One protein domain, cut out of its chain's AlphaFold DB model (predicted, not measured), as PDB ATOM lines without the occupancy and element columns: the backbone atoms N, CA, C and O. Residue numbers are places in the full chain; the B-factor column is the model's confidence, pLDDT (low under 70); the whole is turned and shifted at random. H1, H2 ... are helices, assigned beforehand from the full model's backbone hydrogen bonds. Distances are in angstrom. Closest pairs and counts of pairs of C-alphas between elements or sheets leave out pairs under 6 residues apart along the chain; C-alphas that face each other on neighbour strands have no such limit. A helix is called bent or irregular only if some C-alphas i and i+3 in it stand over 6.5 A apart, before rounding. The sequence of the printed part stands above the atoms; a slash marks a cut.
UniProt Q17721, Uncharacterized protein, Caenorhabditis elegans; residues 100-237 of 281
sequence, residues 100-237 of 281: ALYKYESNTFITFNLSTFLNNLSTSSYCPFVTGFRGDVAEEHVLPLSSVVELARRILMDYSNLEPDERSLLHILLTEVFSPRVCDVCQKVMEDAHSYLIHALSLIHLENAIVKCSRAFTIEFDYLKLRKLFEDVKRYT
ATOM      1  N   ALA A 100      51.538 -18.636  15.611       46.07
ATOM      2  CA  ALA A 100      50.104 -18.840  15.655       46.07
ATOM      3  C   ALA A 100      49.707 -20.171  16.325       46.07
ATOM      4  O   ALA A 100      48.753 -20.160  17.096       46.07
ATOM      5  N   LEU A 101      50.442 -21.272  16.114       46.18
ATOM      6  CA  LEU A 101      50.306 -22.564  16.801       46.18
ATOM      7  C   LEU A 101      50.526 -22.463  18.308       46.18
ATOM      8  O   LEU A 101      49.788 -23.126  19.025       46.18
ATOM      9  N   TYR A 102      51.407 -21.590  18.818       47.78
ATOM     10  CA  TYR A 102      51.528 -21.380  20.275       47.78
ATOM     11  C   TYR A 102      50.228 -20.885  20.909       47.78
ATOM     12  O   TYR A 102      49.959 -21.153  22.076       47.78
ATOM     13  N   LYS A 103      49.373 -20.178  20.154       51.00
ATOM     14  CA  LYS A 103      48.032 -19.848  20.656       51.00
ATOM     15  C   LYS A 103      47.210 -21.114  20.883       51.00
ATOM     16  O   LYS A 103      46.318 -21.089  21.728       51.00
ATOM     17  N   TYR A 104      47.425 -22.157  20.088       48.54
ATOM     18  CA  TYR A 104      46.702 -23.420  20.162       48.54
ATOM     19  C   TYR A 104      47.345 -24.351  21.191       48.54
ATOM     20  O   TYR A 104      46.613 -24.838  22.044       48.54
ATOM     21  N   GLU A 105      48.672 -24.493  21.224       43.83
ATOM     22  CA  GLU A 105      49.384 -25.233  22.271       43.83
ATOM     23  C   GLU A 105      48.941 -24.771  23.671       43.83
ATOM     24  O   GLU A 105      49.233 -23.663  24.115       43.83
ATOM     25  N   SER A 106      48.205 -25.626  24.388       42.79
ATOM     26  CA  SER A 106      48.127 -25.513  25.842       42.79
ATOM     27  C   SER A 106      48.989 -26.602  26.446       42.79
ATOM     28  O   SER A 106      48.948 -27.750  26.001       42.79
ATOM     29  N   ASN A 107      49.697 -26.246  27.516       41.91
ATOM     30  CA  ASN A 107      50.519 -27.155  28.313       41.91
ATOM     31  C   ASN A 107      49.719 -28.309  28.962       41.91
ATOM     32  O   ASN A 107      50.303 -29.134  29.655       41.91
ATOM     33  N   THR A 108      48.397 -28.367  28.771       39.58
ATOM     34  CA  THR A 108      47.477 -29.306  29.431       39.58
ATOM     35  C   THR A 108      46.688 -30.209  28.470       39.58
ATOM     36  O   THR A 108      45.791 -30.916  28.915       39.58
ATOM     37  N   PHE A 109      46.985 -30.234  27.163       35.07
ATOM     38  CA  PHE A 109      46.320 -31.177  26.247       35.07
ATOM     39  C   PHE A 109      46.996 -32.556  26.255       35.07
ATOM     40  O   PHE A 109      48.101 -32.712  25.745       35.07
ATOM     41  N   ILE A 110      46.305 -33.573  26.782       43.65
ATOM     42  CA  ILE A 110      46.736 -34.986  26.736       43.65
ATOM     43  C   ILE A 110      46.389 -35.632  25.375       43.65
ATOM     44  O   ILE A 110      47.034 -36.585  24.948       43.65
ATOM     45  N   THR A 111      45.385 -35.113  24.661       38.80
ATOM     46  CA  THR A 111      44.759 -35.783  23.506       38.80
ATOM     47  C   THR A 111      45.326 -35.399  22.142       38.80
ATOM     48  O   THR A 111      45.209 -36.188  21.205       38.80
ATOM     49  N   PHE A 112      45.952 -34.228  21.998       40.43
ATOM     50  CA  PHE A 112      46.419 -33.741  20.700       40.43
ATOM     51  C   PHE A 112      47.927 -33.497  20.696       40.43
ATOM     52  O   PHE A 112      48.416 -32.454  21.126       40.43
ATOM     53  N   ASN A 113      48.667 -34.470  20.168       48.42
ATOM     54  CA  ASN A 113      50.080 -34.305  19.863       48.42
ATOM     55  C   ASN A 113      50.216 -33.644  18.481       48.42
ATOM     56  O   ASN A 113      50.080 -34.309  17.451       48.42
ATOM     57  N   LEU A 114      50.488 -32.336  18.470       43.88
ATOM     58  CA  LEU A 114      50.726 -31.551  17.254       43.88
ATOM     59  C   LEU A 114      51.817 -32.182  16.372       43.88
ATOM     60  O   LEU A 114      51.679 -32.205  15.156       43.88
ATOM     61  N   SER A 115      52.859 -32.769  16.962       45.16
ATOM     62  CA  SER A 115      53.918 -33.460  16.220       45.16
ATOM     63  C   SER A 115      53.414 -34.743  15.552       45.16
ATOM     64  O   SER A 115      53.715 -34.980  14.387       45.16
ATOM     65  N   THR A 116      52.607 -35.565  16.235       44.84
ATOM     66  CA  THR A 116      51.948 -36.739  15.623       44.84
ATOM     67  C   THR A 116      51.014 -36.313  14.493       44.84
ATOM     68  O   THR A 116      50.958 -36.962  13.450       44.84
ATOM     69  N   PHE A 117      50.302 -35.205  14.682       43.00
ATOM     70  CA  PHE A 117      49.382 -34.651  13.702       43.00
ATOM     71  C   PHE A 117      50.098 -34.131  12.444       43.00
ATOM     72  O   PHE A 117      49.746 -34.531  11.334       43.00
ATOM     73  N   LEU A 118      51.155 -33.327  12.605       45.16
ATOM     74  CA  LEU A 118      51.997 -32.848  11.504       45.16
ATOM     75  C   LEU A 118      52.707 -34.003  10.787       45.16
ATOM     76  O   LEU A 118      52.756 -34.005   9.563       45.16
ATOM     77  N   ASN A 119      53.164 -35.032  11.511       43.64
ATOM     78  CA  ASN A 119      53.755 -36.236  10.912       43.64
ATOM     79  C   ASN A 119      52.755 -37.038  10.059       43.64
ATOM     80  O   ASN A 119      53.140 -37.639   9.059       43.64
ATOM     81  N   ASN A 120      51.468 -37.053  10.424       40.93
ATOM     82  CA  ASN A 120      50.427 -37.690   9.610       40.93
ATOM     83  C   ASN A 120      50.078 -36.854   8.365       40.93
ATOM     84  O   ASN A 120      49.709 -37.405   7.324       40.93
ATOM     85  N   LEU A 121      50.200 -35.527   8.457       38.83
ATOM     86  CA  LEU A 121      49.938 -34.604   7.355       38.83
ATOM     87  C   LEU A 121      51.099 -34.510   6.358       38.83
ATOM     88  O   LEU A 121      50.836 -34.505   5.156       38.83
ATOM     89  N   SER A 122      52.353 -34.507   6.827       37.33
ATOM     90  CA  SER A 122      53.579 -34.329   6.025       37.33
ATOM     91  C   SER A 122      53.797 -35.393   4.946       37.33
ATOM     92  O   SER A 122      54.602 -35.207   4.039       37.33
ATOM     93  N   THR A 123      53.030 -36.484   4.980       36.56
ATOM     94  CA  THR A 123      52.988 -37.489   3.908       36.56
ATOM     95  C   THR A 123      52.254 -37.026   2.641       36.56
ATOM     96  O   THR A 123      52.307 -37.729   1.638       36.56
ATOM     97  N   SER A 124      51.570 -35.869   2.635       37.09
ATOM     98  CA  SER A 124      50.982 -35.288   1.411       37.09
ATOM     99  C   SER A 124      51.794 -34.107   0.898       37.09
ATOM    100  O   SER A 124      51.423 -32.956   1.095       37.09
ATOM    101  N   SER A 125      52.854 -34.391   0.152       39.86
ATOM    102  CA  SER A 125      53.580 -33.447  -0.714       39.86
ATOM    103  C   SER A 125      52.774 -33.017  -1.961       39.86
ATOM    104  O   SER A 125      53.330 -32.544  -2.950       39.86
ATOM    105  N   TYR A 126      51.454 -33.183  -1.930       41.60
ATOM    106  CA  TYR A 126      50.550 -33.037  -3.063       41.60
ATOM    107  C   TYR A 126      49.542 -31.952  -2.797       41.60
ATOM    108  O   TYR A 126      49.210 -31.728  -1.642       41.60
ATOM    109  N   CYS A 127      48.981 -31.380  -3.865       49.22
ATOM    110  CA  CYS A 127      47.665 -30.753  -3.814       49.22
ATOM    111  C   CYS A 127      46.737 -31.547  -2.880       49.22
ATOM    112  O   CYS A 127      46.704 -32.771  -3.009       49.22
ATOM    113  N   PRO A 128      45.992 -30.905  -1.953       53.01
ATOM    114  CA  PRO A 128      45.267 -31.617  -0.899       53.01
ATOM    115  C   PRO A 128      44.216 -32.591  -1.445       53.01
ATOM    116  O   PRO A 128      43.664 -33.380  -0.689       53.01
ATOM    117  N   PHE A 129      43.951 -32.524  -2.749       59.57
ATOM    118  CA  PHE A 129      42.935 -33.275  -3.466       59.57
ATOM    119  C   PHE A 129      43.489 -34.194  -4.541       59.57
ATOM    120  O   PHE A 129      42.705 -34.831  -5.227       59.57
ATOM    121  N   VAL A 130      44.794 -34.193  -4.800       55.81
ATOM    122  CA  VAL A 130      45.321 -34.857  -5.988       55.81
ATOM    123  C   VAL A 130      46.668 -35.494  -5.676       55.81
ATOM    124  O   VAL A 130      47.729 -34.978  -6.036       55.81
ATOM    125  N   THR A 131      46.606 -36.603  -4.949       56.64
ATOM    126  CA  THR A 131      47.782 -37.267  -4.379       56.64
ATOM    127  C   THR A 131      48.576 -38.138  -5.350       56.64
ATOM    128  O   THR A 131      49.723 -38.451  -5.059       56.64
ATOM    129  N   GLY A 132      48.025 -38.522  -6.506       61.68
ATOM    130  CA  GLY A 132      48.682 -39.487  -7.399       61.68
ATOM    131  C   GLY A 132      48.728 -39.092  -8.873       61.68
ATOM    132  O   GLY A 132      48.004 -38.205  -9.330       61.68
ATOM    133  N   PHE A 133      49.562 -39.794  -9.644       65.82
ATOM    134  CA  PHE A 133      49.416 -39.899 -11.097       65.82
ATOM    135  C   PHE A 133      48.597 -41.148 -11.437       65.82
ATOM    136  O   PHE A 133      48.694 -42.181 -10.772       65.82
ATOM    137  N   ARG A 134      47.780 -41.068 -12.490       67.09
ATOM    138  CA  ARG A 134      47.122 -42.239 -13.078       67.09
ATOM    139  C   ARG A 134      48.203 -43.227 -13.524       67.09
ATOM    140  O   ARG A 134      49.096 -42.849 -14.279       67.09
ATOM    141  N   GLY A 135      48.115 -44.467 -13.046       71.22
ATOM    142  CA  GLY A 135      49.125 -45.514 -13.240       71.22
ATOM    143  C   GLY A 135      49.837 -45.937 -11.952       71.22
ATOM    144  O   GLY A 135      50.131 -47.119 -11.804       71.22
ATOM    145  N   ASP A 136      50.030 -45.021 -10.995       75.56
ATOM    146  CA  ASP A 136      50.580 -45.351  -9.666       75.56
ATOM    147  C   ASP A 136      49.502 -45.903  -8.716       75.56
ATOM    148  O   ASP A 136      49.798 -46.511  -7.688       75.56
ATOM    149  N   VAL A 137      48.234 -45.685  -9.068       75.08
ATOM    150  CA  VAL A 137      47.044 -46.110  -8.329       75.08
ATOM    151  C   VAL A 137      46.250 -47.085  -9.198       75.08
ATOM    152  O   VAL A 137      46.094 -46.852 -10.397       75.08
ATOM    153  N   ALA A 138      45.734 -48.163  -8.598       79.72
ATOM    154  CA  ALA A 138      44.848 -49.101  -9.286       79.72
ATOM    155  C   ALA A 138      43.601 -48.374  -9.822       79.72
ATOM    156  O   ALA A 138      42.943 -47.653  -9.073       79.72
ATOM    157  N   GLU A 139      43.269 -48.571 -11.104       83.50
ATOM    158  CA  GLU A 139      42.218 -47.802 -11.802       83.50
ATOM    159  C   GLU A 139      40.838 -47.922 -11.129       83.50
ATOM    160  O   GLU A 139      40.053 -46.983 -11.158       83.50
ATOM    161  N   GLU A 140      40.562 -49.036 -10.447       85.35
ATOM    162  CA  GLU A 140      39.335 -49.258  -9.665       85.35
ATOM    163  C   GLU A 140      39.157 -48.303  -8.473       85.35
ATOM    164  O   GLU A 140      38.028 -48.048  -8.055       85.35
ATOM    165  N   HIS A 141      40.249 -47.739  -7.950       84.40
ATOM    166  CA  HIS A 141      40.220 -46.733  -6.884       84.40
ATOM    167  C   HIS A 141      40.218 -45.295  -7.422       84.40
ATOM    168  O   HIS A 141      40.001 -44.348  -6.662       84.40
ATOM    169  N   VAL A 142      40.467 -45.106  -8.723       85.58
ATOM    170  CA  VAL A 142      40.517 -43.780  -9.342       85.58
ATOM    171  C   VAL A 142      39.097 -43.298  -9.613       85.58
ATOM    172  O   VAL A 142      38.344 -43.888 -10.386       85.58
ATOM    173  N   LEU A 143      38.721 -42.175  -9.004       84.36
ATOM    174  CA  LEU A 143      37.388 -41.616  -9.188       84.36
ATOM    175  C   LEU A 143      37.234 -40.921 -10.552       84.36
ATOM    176  O   LEU A 143      38.132 -40.192 -10.995       84.36
ATOM    177  N   PRO A 144      36.065 -41.060 -11.208       89.20
ATOM    178  CA  PRO A 144      35.750 -40.270 -12.386       89.20
ATOM    179  C   PRO A 144      35.550 -38.800 -12.000       89.20
ATOM    180  O   PRO A 144      35.083 -38.483 -10.903       89.20
ATOM    181  N   LEU A 145      35.842 -37.890 -12.936       87.18
ATOM    182  CA  LEU A 145      35.768 -36.438 -12.725       87.18
ATOM    183  C   LEU A 145      34.427 -35.984 -12.123       87.18
ATOM    184  O   LEU A 145      34.416 -35.130 -11.242       87.18
ATOM    185  N   SER A 146      33.303 -36.568 -12.547       90.46
ATOM    186  CA  SER A 146      31.976 -36.244 -12.008       90.46
ATOM    187  C   SER A 146      31.887 -36.456 -10.495       90.46
ATOM    188  O   SER A 146      31.398 -35.582  -9.780       90.46
ATOM    189  N   SER A 147      32.408 -37.581 -10.001       89.14
ATOM    190  CA  SER A 147      32.427 -37.910  -8.573       89.14
ATOM    191  C   SER A 147      33.397 -37.013  -7.810       89.14
ATOM    192  O   SER A 147      33.082 -36.550  -6.715       89.14
ATOM    193  N   VAL A 148      34.551 -36.703  -8.407       86.42
ATOM    194  CA  VAL A 148      35.533 -35.777  -7.825       86.42
ATOM    195  C   VAL A 148      34.929 -34.387  -7.630       86.42
ATOM    196  O   VAL A 148      35.061 -33.798  -6.560       86.42
ATOM    197  N   VAL A 149      34.211 -33.874  -8.632       86.32
ATOM    198  CA  VAL A 149      33.534 -32.572  -8.560       86.32
ATOM    199  C   VAL A 149      32.445 -32.565  -7.486       86.32
ATOM    200  O   VAL A 149      32.296 -31.570  -6.773       86.32
ATOM    201  N   GLU A 150      31.690 -33.654  -7.330       87.49
ATOM    202  CA  GLU A 150      30.686 -33.760  -6.267       87.49
ATOM    203  C   GLU A 150      31.328 -33.745  -4.871       87.49
ATOM    204  O   GLU A 150      30.896 -32.985  -4.000       87.49
ATOM    205  N   LEU A 151      32.390 -34.528  -4.663       86.56
ATOM    206  CA  LEU A 151      33.125 -34.554  -3.396       86.56
ATOM    207  C   LEU A 151      33.770 -33.201  -3.091       86.56
ATOM    208  O   LEU A 151      33.666 -32.716  -1.965       86.56
ATOM    209  N   ALA A 152      34.356 -32.545  -4.092       85.49
ATOM    210  CA  ALA A 152      34.933 -31.215  -3.945       85.49
ATOM    211  C   ALA A 152      33.896 -30.184  -3.471       85.49
ATOM    212  O   ALA A 152      34.176 -29.384  -2.578       85.49
ATOM    213  N   ARG A 153      32.665 -30.234  -3.999       85.48
ATOM    214  CA  ARG A 153      31.565 -29.372  -3.532       85.48
ATOM    215  C   ARG A 153      31.182 -29.654  -2.081       85.48
ATOM    216  O   ARG A 153      30.954 -28.707  -1.333       85.48
ATOM    217  N   ARG A 154      31.131 -30.926  -1.671       85.46
ATOM    218  CA  ARG A 154      30.851 -31.305  -0.273       85.46
ATOM    219  C   ARG A 154      31.928 -30.776   0.670       85.46
ATOM    220  O   ARG A 154      31.602 -30.162   1.678       85.46
ATOM    221  N   ILE A 155      33.195 -30.913   0.288       84.53
ATOM    222  CA  ILE A 155      34.330 -30.368   1.039       84.53
ATOM    223  C   ILE A 155      34.229 -28.843   1.155       84.53
ATOM    224  O   ILE A 155      34.408 -28.302   2.242       84.53
ATOM    225  N   LEU A 156      33.930 -28.137   0.060       86.20
ATOM    226  CA  LEU A 156      33.749 -26.682   0.090       86.20
ATOM    227  C   LEU A 156      32.602 -26.267   1.017       86.20
ATOM    228  O   LEU A 156      32.722 -25.268   1.726       86.20
ATOM    229  N   MET A 157      31.514 -27.038   1.044       85.93
ATOM    230  CA  MET A 157      30.398 -26.813   1.959       85.93
ATOM    231  C   MET A 157      30.832 -27.008   3.419       85.93
ATOM    232  O   MET A 157      30.617 -26.117   4.239       85.93
ATOM    233  N   ASP A 158      31.513 -28.109   3.738       84.86
ATOM    234  CA  ASP A 158      32.030 -28.369   5.086       84.86
ATOM    235  C   ASP A 158      33.021 -27.295   5.536       84.86
ATOM    236  O   ASP A 158      32.946 -26.819   6.669       84.86
ATOM    237  N   TYR A 159      33.897 -26.862   4.630       86.62
ATOM    238  CA  TYR A 159      34.833 -25.767   4.842       86.62
ATOM    239  C   TYR A 159      34.113 -24.438   5.127       86.62
ATOM    240  O   TYR A 159      34.494 -23.702   6.041       86.62
ATOM    241  N   SER A 160      33.052 -24.130   4.375       86.81
ATOM    242  CA  SER A 160      32.253 -22.915   4.576       86.81
ATOM    243  C   SER A 160      31.509 -22.907   5.917       86.81
ATOM    244  O   SER A 160      31.354 -21.845   6.518       86.81
ATOM    245  N   ASN A 161      31.138 -24.094   6.410       89.27
ATOM    246  CA  ASN A 161      30.461 -24.303   7.688       89.27
ATOM    247  C   ASN A 161      31.407 -24.281   8.898       89.27
ATOM    248  O   ASN A 161      30.927 -24.340  10.028       89.27
ATOM    249  N   LEU A 162      32.728 -24.213   8.691       88.28
ATOM    250  CA  LEU A 162      33.675 -24.054   9.792       88.28
ATOM    251  C   LEU A 162      33.496 -22.697  10.462       88.28
ATOM    252  O   LEU A 162      33.418 -21.657   9.790       88.28
ATOM    253  N   GLU A 163      33.527 -22.709  11.790       89.36
ATOM    254  CA  GLU A 163      33.572 -21.494  12.587       89.36
ATOM    255  C   GLU A 163      34.877 -20.704  12.342       89.36
ATOM    256  O   GLU A 163      35.882 -21.272  11.905       89.36
ATOM    257  N   PRO A 164      34.926 -19.395  12.657       87.33
ATOM    258  CA  PRO A 164      36.131 -18.586  12.455       87.33
ATOM    259  C   PRO A 164      37.400 -19.158  13.116       87.33
ATOM    260  O   PRO A 164      38.454 -19.201  12.480       87.33
ATOM    261  N   ASP A 165      37.295 -19.651  14.355       82.87
ATOM    262  CA  ASP A 165      38.428 -20.229  15.097       82.87
ATOM    263  C   ASP A 165      38.926 -21.544  14.472       82.87
ATOM    264  O   ASP A 165      40.132 -21.804  14.434       82.87
ATOM    265  N   GLU A 166      37.997 -22.357  13.960       84.23
ATOM    266  CA  GLU A 166      38.274 -23.616  13.258       84.23
ATOM    267  C   GLU A 166      38.970 -23.343  11.932       84.23
ATOM    268  O   GLU A 166      40.023 -23.905  11.641       84.23
ATOM    269  N   ARG A 167      38.420 -22.417  11.146       85.12
ATOM    270  CA  ARG A 167      38.985 -22.014   9.860       85.12
ATOM    271  C   ARG A 167      40.397 -21.455  10.020       85.12
ATOM    272  O   ARG A 167      41.276 -21.819   9.245       85.12
ATOM    273  N   SER A 168      40.623 -20.626  11.041       82.92
ATOM    274  CA  SER A 168      41.952 -20.096  11.353       82.92
ATOM    275  C   SER A 168      42.940 -21.211  11.702       82.92
ATOM    276  O   SER A 168      44.068 -21.189  11.217       82.92
ATOM    277  N   LEU A 169      42.536 -22.193  12.518       79.59
ATOM    278  CA  LEU A 169      43.393 -23.335  12.845       79.59
ATOM    279  C   LEU A 169      43.708 -24.159  11.597       79.59
ATOM    280  O   LEU A 169      44.869 -24.457  11.339       79.59
ATOM    281  N   LEU A 170      42.696 -24.469  10.786       82.17
ATOM    282  CA  LEU A 170      42.877 -25.179   9.526       82.17
ATOM    283  C   LEU A 170      43.887 -24.467   8.617       82.17
ATOM    284  O   LEU A 170      44.765 -25.117   8.066       82.17
ATOM    285  N   HIS A 171      43.798 -23.144   8.464       78.43
ATOM    286  CA  HIS A 171      44.735 -22.375   7.635       78.43
ATOM    287  C   HIS A 171      46.165 -22.413   8.148       78.43
ATOM    288  O   HIS A 171      47.091 -22.538   7.349       78.43
ATOM    289  N   ILE A 172      46.348 -22.344   9.463       72.58
ATOM    290  CA  ILE A 172      47.665 -22.494  10.084       72.58
ATOM    291  C   ILE A 172      48.223 -23.884   9.770       72.58
ATOM    292  O   ILE A 172      49.330 -23.993   9.260       72.58
ATOM    293  N   LEU A 173      47.427 -24.934   9.980       70.73
ATOM    294  CA  LEU A 173      47.829 -26.315   9.706       70.73
ATOM    295  C   LEU A 173      48.138 -26.554   8.227       70.73
ATOM    296  O   LEU A 173      49.097 -27.244   7.900       70.73
ATOM    297  N   LEU A 174      47.350 -25.965   7.324       71.06
ATOM    298  CA  LEU A 174      47.634 -26.009   5.895       71.06
ATOM    299  C   LEU A 174      48.941 -25.274   5.578       71.06
ATOM    300  O   LEU A 174      49.708 -25.766   4.769       71.06
ATOM    301  N   THR A 175      49.247 -24.155   6.230       67.70
ATOM    302  CA  THR A 175      50.500 -23.414   5.988       67.70
ATOM    303  C   THR A 175      51.743 -24.231   6.362       67.70
ATOM    304  O   THR A 175      52.741 -24.167   5.652       67.70
ATOM    305  N   GLU A 176      51.676 -25.046   7.420       58.46
ATOM    306  CA  GLU A 176      52.793 -25.923   7.818       58.46
ATOM    307  C   GLU A 176      53.072 -27.044   6.807       58.46
ATOM    308  O   GLU A 176      54.188 -27.549   6.718       58.46
ATOM    309  N   VAL A 177      52.050 -27.466   6.061       54.66
ATOM    310  CA  VAL A 177      52.112 -28.635   5.166       54.66
ATOM    311  C   VAL A 177      52.224 -28.209   3.699       54.66
ATOM    312  O   VAL A 177      52.748 -28.950   2.868       54.66
ATOM    313  N   PHE A 178      51.753 -27.006   3.363       57.20
ATOM    314  CA  PHE A 178      51.590 -26.522   1.999       57.20
ATOM    315  C   PHE A 178      52.347 -25.218   1.763       57.20
ATOM    316  O   PHE A 178      52.006 -24.172   2.307       57.20
ATOM    317  N   SER A 179      53.320 -25.261   0.848       50.73
ATOM    318  CA  SER A 179      53.984 -24.056   0.339       50.73
ATOM    319  C   SER A 179      54.363 -24.104  -1.154       50.73
ATOM    320  O   SER A 179      55.489 -23.770  -1.530       50.73
ATOM    321  N   PRO A 180      53.467 -24.470  -2.088       56.36
ATOM    322  CA  PRO A 180      53.628 -23.988  -3.444       56.36
ATOM    323  C   PRO A 180      52.936 -22.624  -3.573       56.36
ATOM    324  O   PRO A 180      51.723 -22.539  -3.740       56.36
ATOM    325  N   ARG A 181      53.731 -21.541  -3.589       62.39
ATOM    326  CA  ARG A 181      53.273 -20.199  -4.021       62.39
ATOM    327  C   ARG A 181      52.665 -20.207  -5.426       62.39
ATOM    328  O   ARG A 181      52.020 -19.240  -5.804       62.39
ATOM    329  N   VAL A 182      52.897 -21.258  -6.211       64.79
ATOM    330  CA  VAL A 182      52.370 -21.429  -7.564       64.79
ATOM    331  C   VAL A 182      51.764 -22.818  -7.694       64.79
ATOM    332  O   VAL A 182      52.451 -23.811  -7.465       64.79
ATOM    333  N   CYS A 183      50.497 -22.901  -8.093       74.02
ATOM    334  CA  CYS A 183      49.856 -24.172  -8.401       74.02
ATOM    335  C   CYS A 183      50.564 -24.863  -9.579       74.02
ATOM    336  O   CYS A 183      50.687 -24.293 -10.658       74.02
ATOM    337  N   ASP A 184      50.972 -26.113  -9.400       70.63
ATOM    338  CA  ASP A 184      51.637 -26.937 -10.412       70.63
ATOM    339  C   ASP A 184      50.730 -27.289 -11.606       70.63
ATOM    340  O   ASP A 184      51.198 -27.362 -12.740       70.63
ATOM    341  N   VAL A 185      49.425 -27.446 -11.368       75.03
ATOM    342  CA  VAL A 185      48.424 -27.745 -12.407       75.03
ATOM    343  C   VAL A 185      48.054 -26.499 -13.218       75.03
ATOM    344  O   VAL A 185      48.004 -26.536 -14.444       75.03
ATOM    345  N   CYS A 186      47.755 -25.387 -12.541       80.82
ATOM    346  CA  CYS A 186      47.178 -24.198 -13.177       80.82
ATOM    347  C   CYS A 186      48.171 -23.049 -13.383       80.82
ATOM    348  O   CYS A 186      47.797 -22.052 -13.996       80.82
ATOM    349  N   GLN A 187      49.390 -23.148 -12.845       79.62
ATOM    350  CA  GLN A 187      50.423 -22.101 -12.869       79.62
ATOM    351  C   GLN A 187      49.961 -20.757 -12.271       79.62
ATOM    352  O   GLN A 187      50.509 -19.700 -12.574       79.62
ATOM    353  N   LYS A 188      48.938 -20.789 -11.406       74.14
ATOM    354  CA  LYS A 188      48.428 -19.610 -10.697       74.14
ATOM    355  C   LYS A 188      49.239 -19.352  -9.439       74.14
ATOM    356  O   LYS A 188      49.521 -20.294  -8.702       74.14
ATOM    357  N   VAL A 189      49.562 -18.084  -9.197       75.26
ATOM    358  CA  VAL A 189      50.164 -17.637  -7.939       75.26
ATOM    359  C   VAL A 189      49.098 -17.643  -6.847       75.26
ATOM    360  O   VAL A 189      47.980 -17.182  -7.071       75.26
ATOM    361  N   MET A 190      49.450 -18.181  -5.686       72.35
ATOM    362  CA  MET A 190      48.575 -18.347  -4.534       72.35
ATOM    363  C   MET A 190      49.049 -17.405  -3.433       72.35
ATOM    364  O   MET A 190      50.214 -17.457  -3.036       72.35
ATOM    365  N   GLU A 191      48.155 -16.535  -2.975       72.58
ATOM    366  CA  GLU A 191      48.468 -15.524  -1.959       72.58
ATOM    367  C   GLU A 191      48.530 -16.135  -0.556       72.58
ATOM    368  O   GLU A 191      49.407 -15.796   0.235       72.58
ATOM    369  N   ASP A 192      47.626 -17.074  -0.269       71.42
ATOM    370  CA  ASP A 192      47.492 -17.725   1.029       71.42
ATOM    371  C   ASP A 192      46.917 -19.155   0.921       71.42
ATOM    372  O   ASP A 192      46.503 -19.630  -0.146       71.42
ATOM    373  N   ALA A 193      46.884 -19.858   2.058       71.83
ATOM    374  CA  ALA A 193      46.352 -21.217   2.161       71.83
ATOM    375  C   ALA A 193      44.843 -21.300   1.857       71.83
ATOM    376  O   ALA A 193      44.362 -22.330   1.380       71.83
ATOM    377  N   HIS A 194      44.087 -20.224   2.102       77.68
ATOM    378  CA  HIS A 194      42.660 -20.153   1.784       77.68
ATOM    379  C   HIS A 194      42.428 -20.192   0.274       77.68
ATOM    380  O   HIS A 194      41.733 -21.072  -0.236       77.68
ATOM    381  N   SER A 195      43.061 -19.264  -0.438       78.52
ATOM    382  CA  SER A 195      43.025 -19.127  -1.889       78.52
ATOM    383  C   SER A 195      43.481 -20.414  -2.555       78.52
ATOM    384  O   SER A 195      42.905 -20.832  -3.560       78.52
ATOM    385  N   TYR A 196      44.467 -21.087  -1.957       77.25
ATOM    386  CA  TYR A 196      44.905 -22.401  -2.393       77.25
ATOM    387  C   TYR A 196      43.841 -23.484  -2.268       77.25
ATOM    388  O   TYR A 196      43.543 -24.140  -3.265       77.25
ATOM    389  N   LEU A 197      43.229 -23.638  -1.094       79.22
ATOM    390  CA  LEU A 197      42.178 -24.629  -0.876       79.22
ATOM    391  C   LEU A 197      41.007 -24.431  -1.851       79.22
ATOM    392  O   LEU A 197      40.578 -25.380  -2.507       79.22
ATOM    393  N   ILE A 198      40.528 -23.191  -1.997       83.85
ATOM    394  CA  ILE A 198      39.428 -22.853  -2.912       83.85
ATOM    395  C   ILE A 198      39.816 -23.124  -4.369       83.85
ATOM    396  O   ILE A 198      39.025 -23.674  -5.136       83.85
ATOM    397  N   HIS A 199      41.037 -22.767  -4.762       83.06
ATOM    398  CA  HIS A 199      41.529 -23.013  -6.110       83.06
ATOM    399  C   HIS A 199      41.647 -24.503  -6.423       83.06
ATOM    400  O   HIS A 199      41.177 -24.937  -7.473       83.06
ATOM    401  N   ALA A 200      42.249 -25.275  -5.524       81.09
ATOM    402  CA  ALA A 200      42.469 -26.704  -5.691       81.09
ATOM    403  C   ALA A 200      41.147 -27.492  -5.779       81.09
ATOM    404  O   ALA A 200      41.066 -28.492  -6.485       81.09
ATOM    405  N   LEU A 201      40.090 -26.988  -5.133       84.87
ATOM    406  CA  LEU A 201      38.722 -27.517  -5.197       84.87
ATOM    407  C   LEU A 201      37.892 -26.989  -6.373       84.87
ATOM    408  O   LEU A 201      36.740 -27.390  -6.551       84.87
ATOM    409  N   SER A 202      38.430 -26.063  -7.168       86.20
ATOM    410  CA  SER A 202      37.692 -25.488  -8.289       86.20
ATOM    411  C   SER A 202      37.562 -26.481  -9.442       86.20
ATOM    412  O   SER A 202      38.494 -27.224  -9.749       86.20
ATOM    413  N   LEU A 203      36.423 -26.432 -10.143       87.55
ATOM    414  CA  LEU A 203      36.163 -27.270 -11.319       87.55
ATOM    415  C   LEU A 203      37.308 -27.197 -12.341       87.55
ATOM    416  O   LEU A 203      37.803 -28.224 -12.784       87.55
ATOM    417  N   ILE A 204      37.776 -25.981 -12.637       87.99
ATOM    418  CA  ILE A 204      38.857 -25.731 -13.601       87.99
ATOM    419  C   ILE A 204      40.149 -26.444 -13.182       87.99
ATOM    420  O   ILE A 204      40.837 -27.021 -14.023       87.99
ATOM    421  N   HIS A 205      40.500 -26.390 -11.892       86.96
ATOM    422  CA  HIS A 205      41.690 -27.071 -11.390       86.96
ATOM    423  C   HIS A 205      41.540 -28.587 -11.506       86.96
ATOM    424  O   HIS A 205      42.424 -29.234 -12.058       86.96
ATOM    425  N   LEU A 206      40.424 -29.139 -11.029       87.57
ATOM    426  CA  LEU A 206      40.178 -30.582 -11.016       87.57
ATOM    427  C   LEU A 206      40.131 -31.166 -12.435       87.57
ATOM    428  O   LEU A 206      40.730 -32.209 -12.694       87.57
ATOM    429  N   GLU A 207      39.499 -30.462 -13.374       87.47
ATOM    430  CA  GLU A 207      39.502 -30.818 -14.795       87.47
ATOM    431  C   GLU A 207      40.917 -30.831 -15.372       87.47
ATOM    432  O   GLU A 207      41.323 -31.817 -15.982       87.47
ATOM    433  N   ASN A 208      41.700 -29.769 -15.157       85.23
ATOM    434  CA  ASN A 208      43.082 -29.724 -15.636       85.23
ATOM    435  C   ASN A 208      43.931 -30.834 -15.000       85.23
ATOM    436  O   ASN A 208      44.693 -31.496 -15.701       85.23
ATOM    437  N   ALA A 209      43.778 -31.064 -13.697       84.42
ATOM    438  CA  ALA A 209      44.525 -32.075 -12.968       84.42
ATOM    439  C   ALA A 209      44.260 -33.474 -13.541       84.42
ATOM    440  O   ALA A 209      45.201 -34.187 -13.884       84.42
ATOM    441  N   ILE A 210      42.990 -33.844 -13.704       84.67
ATOM    442  CA  ILE A 210      42.595 -35.187 -14.139       84.67
ATOM    443  C   ILE A 210      42.805 -35.375 -15.645       84.67
ATOM    444  O   ILE A 210      43.353 -36.393 -16.061       84.67
ATOM    445  N   VAL A 211      42.377 -34.411 -16.465       85.32
ATOM    446  CA  VAL A 211      42.335 -34.553 -17.931       85.32
ATOM    447  C   VAL A 211      43.669 -34.195 -18.582       85.32
ATOM    448  O   VAL A 211      44.083 -34.869 -19.519       85.32
ATOM    449  N   LYS A 212      44.347 -33.136 -18.118       84.43
ATOM    450  CA  LYS A 212      45.588 -32.646 -18.750       84.43
ATOM    451  C   LYS A 212      46.846 -33.158 -18.064       84.43
ATOM    452  O   LYS A 212      47.829 -33.438 -18.741       84.43
ATOM    453  N   CYS A 213      46.831 -33.256 -16.739       81.73
ATOM    454  CA  CYS A 213      47.997 -33.658 -15.953       81.73
ATOM    455  C   CYS A 213      47.975 -35.139 -15.545       81.73
ATOM    456  O   CYS A 213      48.847 -35.560 -14.787       81.73
ATOM    457  N   SER A 214      46.996 -35.917 -16.029       83.58
ATOM    458  CA  SER A 214      46.828 -37.347 -15.735       83.58
ATOM    459  C   SER A 214      46.896 -37.664 -14.244       83.58
ATOM    460  O   SER A 214      47.489 -38.661 -13.836       83.58
ATOM    461  N   ARG A 215      46.328 -36.800 -13.409       82.40
ATOM    462  CA  ARG A 215      46.333 -37.014 -11.972       82.40
ATOM    463  C   ARG A 215      45.207 -37.951 -11.526       82.40
ATOM    464  O   ARG A 215      44.151 -38.018 -12.160       82.40
ATOM    465  N   ALA A 216      45.444 -38.659 -10.427       80.25
ATOM    466  CA  ALA A 216      44.503 -39.567  -9.788       80.25
ATOM    467  C   ALA A 216      43.922 -38.939  -8.515       80.25
ATOM    468  O   ALA A 216      44.654 -38.356  -7.714       80.25
ATOM    469  N   PHE A 217      42.608 -39.086  -8.354       82.08
ATOM    470  CA  PHE A 217      41.863 -38.749  -7.143       82.08
ATOM    471  C   PHE A 217      41.261 -40.038  -6.581       82.08
ATOM    472  O   PHE A 217      40.665 -40.812  -7.332       82.08
ATOM    473  N   THR A 218      41.364 -40.234  -5.271       79.96
ATOM    474  CA  THR A 218      40.880 -41.408  -4.532       79.96
ATOM    475  C   THR A 218      40.044 -41.001  -3.318       79.96
ATOM    476  O   THR A 218      40.145 -39.884  -2.802       79.96
ATOM    477  N   ILE A 219      39.201 -41.908  -2.827       78.27
ATOM    478  CA  ILE A 219      38.417 -41.650  -1.610       78.27
ATOM    479  C   ILE A 219      39.346 -41.596  -0.390       78.27
ATOM    480  O   ILE A 219      39.191 -40.735   0.474       78.27
ATOM    481  N   GLU A 220      40.320 -42.495  -0.327       74.27
ATOM    482  CA  GLU A 220      41.160 -42.756   0.836       74.27
ATOM    483  C   GLU A 220      42.170 -41.635   1.082       74.27
ATOM    484  O   GLU A 220      42.264 -41.124   2.202       74.27
ATOM    485  N   PHE A 221      42.916 -41.238   0.047       69.82
ATOM    486  CA  PHE A 221      44.031 -40.305   0.204       69.82
ATOM    487  C   PHE A 221      43.625 -38.839   0.079       69.82
ATOM    488  O   PHE A 221      44.268 -37.992   0.700       69.82
ATOM    489  N   ASP A 222      42.555 -38.544  -0.662       73.27
ATOM    490  CA  ASP A 222      42.144 -37.171  -0.952       73.27
ATOM    491  C   ASP A 222      40.920 -36.772  -0.106       73.27
ATOM    492  O   ASP A 222      40.982 -35.847   0.708       73.27
ATOM    493  N   TYR A 223      39.807 -37.506  -0.214       76.47
ATOM    494  CA  TYR A 223      38.569 -37.145   0.490       76.47
ATOM    495  C   TYR A 223      38.613 -37.426   2.000       76.47
ATOM    496  O   TYR A 223      38.376 -36.521   2.806       76.47
ATOM    497  N   LEU A 224      38.910 -38.663   2.412       73.41
ATOM    498  CA  LEU A 224      38.883 -39.056   3.825       73.41
ATOM    499  C   LEU A 224      39.969 -38.351   4.639       73.41
ATOM    500  O   LEU A 224      39.716 -37.984   5.788       73.41
ATOM    501  N   LYS A 225      41.144 -38.100   4.047       72.09
ATOM    502  CA  LYS A 225      42.229 -37.358   4.703       72.09
ATOM    503  C   LYS A 225      41.801 -35.935   5.060       72.09
ATOM    504  O   LYS A 225      42.010 -35.507   6.195       72.09
ATOM    505  N   LEU A 226      41.160 -35.218   4.136       74.81
ATOM    506  CA  LEU A 226      40.705 -33.859   4.420       74.81
ATOM    507  C   LEU A 226      39.481 -33.824   5.333       74.81
ATOM    508  O   LEU A 226      39.400 -32.980   6.224       74.81
ATOM    509  N   ARG A 227      38.542 -34.753   5.148       75.68
ATOM    510  CA  ARG A 227      37.401 -34.877   6.056       75.68
ATOM    511  C   ARG A 227      37.877 -35.083   7.494       75.68
ATOM    512  O   ARG A 227      37.416 -34.383   8.391       75.68
ATOM    513  N   LYS A 228      38.844 -35.980   7.695       74.40
ATOM    514  CA  LYS A 228      39.481 -36.195   8.994       74.40
ATOM    515  C   LYS A 228      40.155 -34.923   9.509       74.40
ATOM    516  O   LYS A 228      39.963 -34.579  10.666       74.40
ATOM    517  N   LEU A 229      40.866 -34.181   8.654       75.81
ATOM    518  CA  LEU A 229      41.458 -32.890   9.026       75.81
ATOM    519  C   LEU A 229      40.397 -31.891   9.529       75.81
ATOM    520  O   LEU A 229      40.614 -31.219  10.535       75.81
ATOM    521  N   PHE A 230      39.235 -31.803   8.878       79.75
ATOM    522  CA  PHE A 230      38.142 -30.937   9.336       79.75
ATOM    523  C   PHE A 230      37.545 -31.408  10.667       79.75
ATOM    524  O   PHE A 230      37.251 -30.581  11.531       79.75
ATOM    525  N   GLU A 231      37.375 -32.717  10.851       78.51
ATOM    526  CA  GLU A 231      36.901 -33.306  12.109       78.51
ATOM    527  C   GLU A 231      37.896 -33.063  13.258       78.51
ATOM    528  O   GLU A 231      37.482 -32.647  14.342       78.51
ATOM    529  N   ASP A 232      39.198 -33.222  13.011       75.14
ATOM    530  CA  ASP A 232      40.262 -32.976  13.989       75.14
ATOM    531  C   ASP A 232      40.301 -31.500  14.412       75.14
ATOM    532  O   ASP A 232      40.384 -31.195  15.602       75.14
ATOM    533  N   VAL A 233      40.158 -30.572  13.459       77.71
ATOM    534  CA  VAL A 233      40.083 -29.131  13.741       77.71
ATOM    535  C   VAL A 233      38.867 -28.792  14.610       77.71
ATOM    536  O   VAL A 233      39.023 -28.091  15.611       77.71
ATOM    537  N   LYS A 234      37.677 -29.311  14.275       79.32
ATOM    538  CA  LYS A 234      36.443 -29.115  15.065       79.32
ATOM    539  C   LYS A 234      36.569 -29.687  16.472       79.32
ATOM    540  O   LYS A 234      36.186 -29.060  17.459       79.32
ATOM    541  N   ARG A 235      37.122 -30.896  16.581       74.13
ATOM    542  CA  ARG A 235      37.358 -31.546  17.869       74.13
ATOM    543  C   ARG A 235      38.295 -30.708  18.729       74.13
ATOM    544  O   ARG A 235      38.009 -30.474  19.902       74.13
ATOM    545  N   TYR A 236      39.380 -30.219  18.141       70.81
ATOM    546  CA  TYR A 236      40.377 -29.430  18.845       70.81
ATOM    547  C   TYR A 236      39.815 -28.109  19.383       70.81
ATOM    548  O   TYR A 236      40.011 -27.755  20.550       70.81
ATOM    549  N   THR A 237      39.088 -27.361  18.549       74.75
ATOM    550  CA  THR A 237      38.463 -26.102  18.974       74.75
ATOM    551  C   THR A 237      37.402 -26.338  20.046       74.75
ATOM    552  O   THR A 237      37.330 -25.556  20.999       74.75
TER     553      THR A 237
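What this domain is: This is residues 100 to 237 of the 281 residues of an uncharacterized protein of Caenorhabditis elegans (UniProt Q17721). Two long helices, H2 and H6, lie side by side and run the same way along an elongated body; H3 packs at a steep tilt on the last part of H6, and H5 packs on the first part of H2 at the other end. H1 and H4 both pack on H3, the unnamed stretch 122 to 144 passes close to the middle, and residues 100 to 113 form a loop far from it. The printed part has 138 residues with six named helices, H1 to H6 in chain order, and no named strand, an all-helix class. It is compact, with a radius of gyration of the C-alphas of 15.2 A, and spans 47 by 31 by 24 A.

Where its parts are: Start at residue 100 and pass the unnamed residues to C-alpha 114 at (50.726, -31.551, 17.254), where H1 begins; it ends at 121. H2 holds residues 145 to 160 and is 22.2 A long; H3, residues 164 to 177, is 20.2 A. Next come H4, residues 193 to 200, and H5, residues 203 to 212, 13.2 A long. Find C-alpha 219 at (38.417, -41.650, -1.610); from there H6 runs 25.8 A to C-alpha 237 at (38.463, -26.102, 18.974). H6 is neither bent nor irregular, but only just: C-alphas 221 and 224 are 6.4 A apart.

How they stand to each other: Begin at H3, the hub, which touches three helices. Its residues 173 to 177 touch H1, closest at the C-alphas of Val 177 and Leu 121, 6.7 A, at a steep tilt of 67 degrees, only just short of about perpendicular. Its residues 171 to 175 touch H4, closest at the C-alphas of His 171 and Ala 193, 5.8 A, about perpendicular at 78 degrees. Its residues 165 to 170 touch residues 229 to 237 of H6, closest at the C-alphas of Glu 166 and Val 233, 5.8 A, at a steep tilt of 51 degrees, opposite ways. H6 touches H2 with residues 223 to 230, closest at the C-alphas of Tyr 223 and Leu 151, 7.2 A, at a shallow tilt of 5 degrees, the same way. Residues 145 to 149 of H2 touch H5, closest at the C-alphas of Val 149 and Leu 203, 6.5 A, opposite ways at a shallow tilt of 34.5 degrees, only just short of steep. H4 and H6 are apart. In H1 to H5 every O i to N i+4 pair is within hydrogen-bond range; in H6, 13 of 15.

The domain as a whole: The C-alphas of Thr 108 and Lys 212 are the two farthest apart, 48.3 A. The printed part has no cut; the links H1 to H2 and H3 to H4 are long. Residues 132 to 133 pair antiparallel with 215 to 216. Mean pLDDT of the printed part is 70.8; residues 100 to 134, 175 to 182 and 221 are under 70.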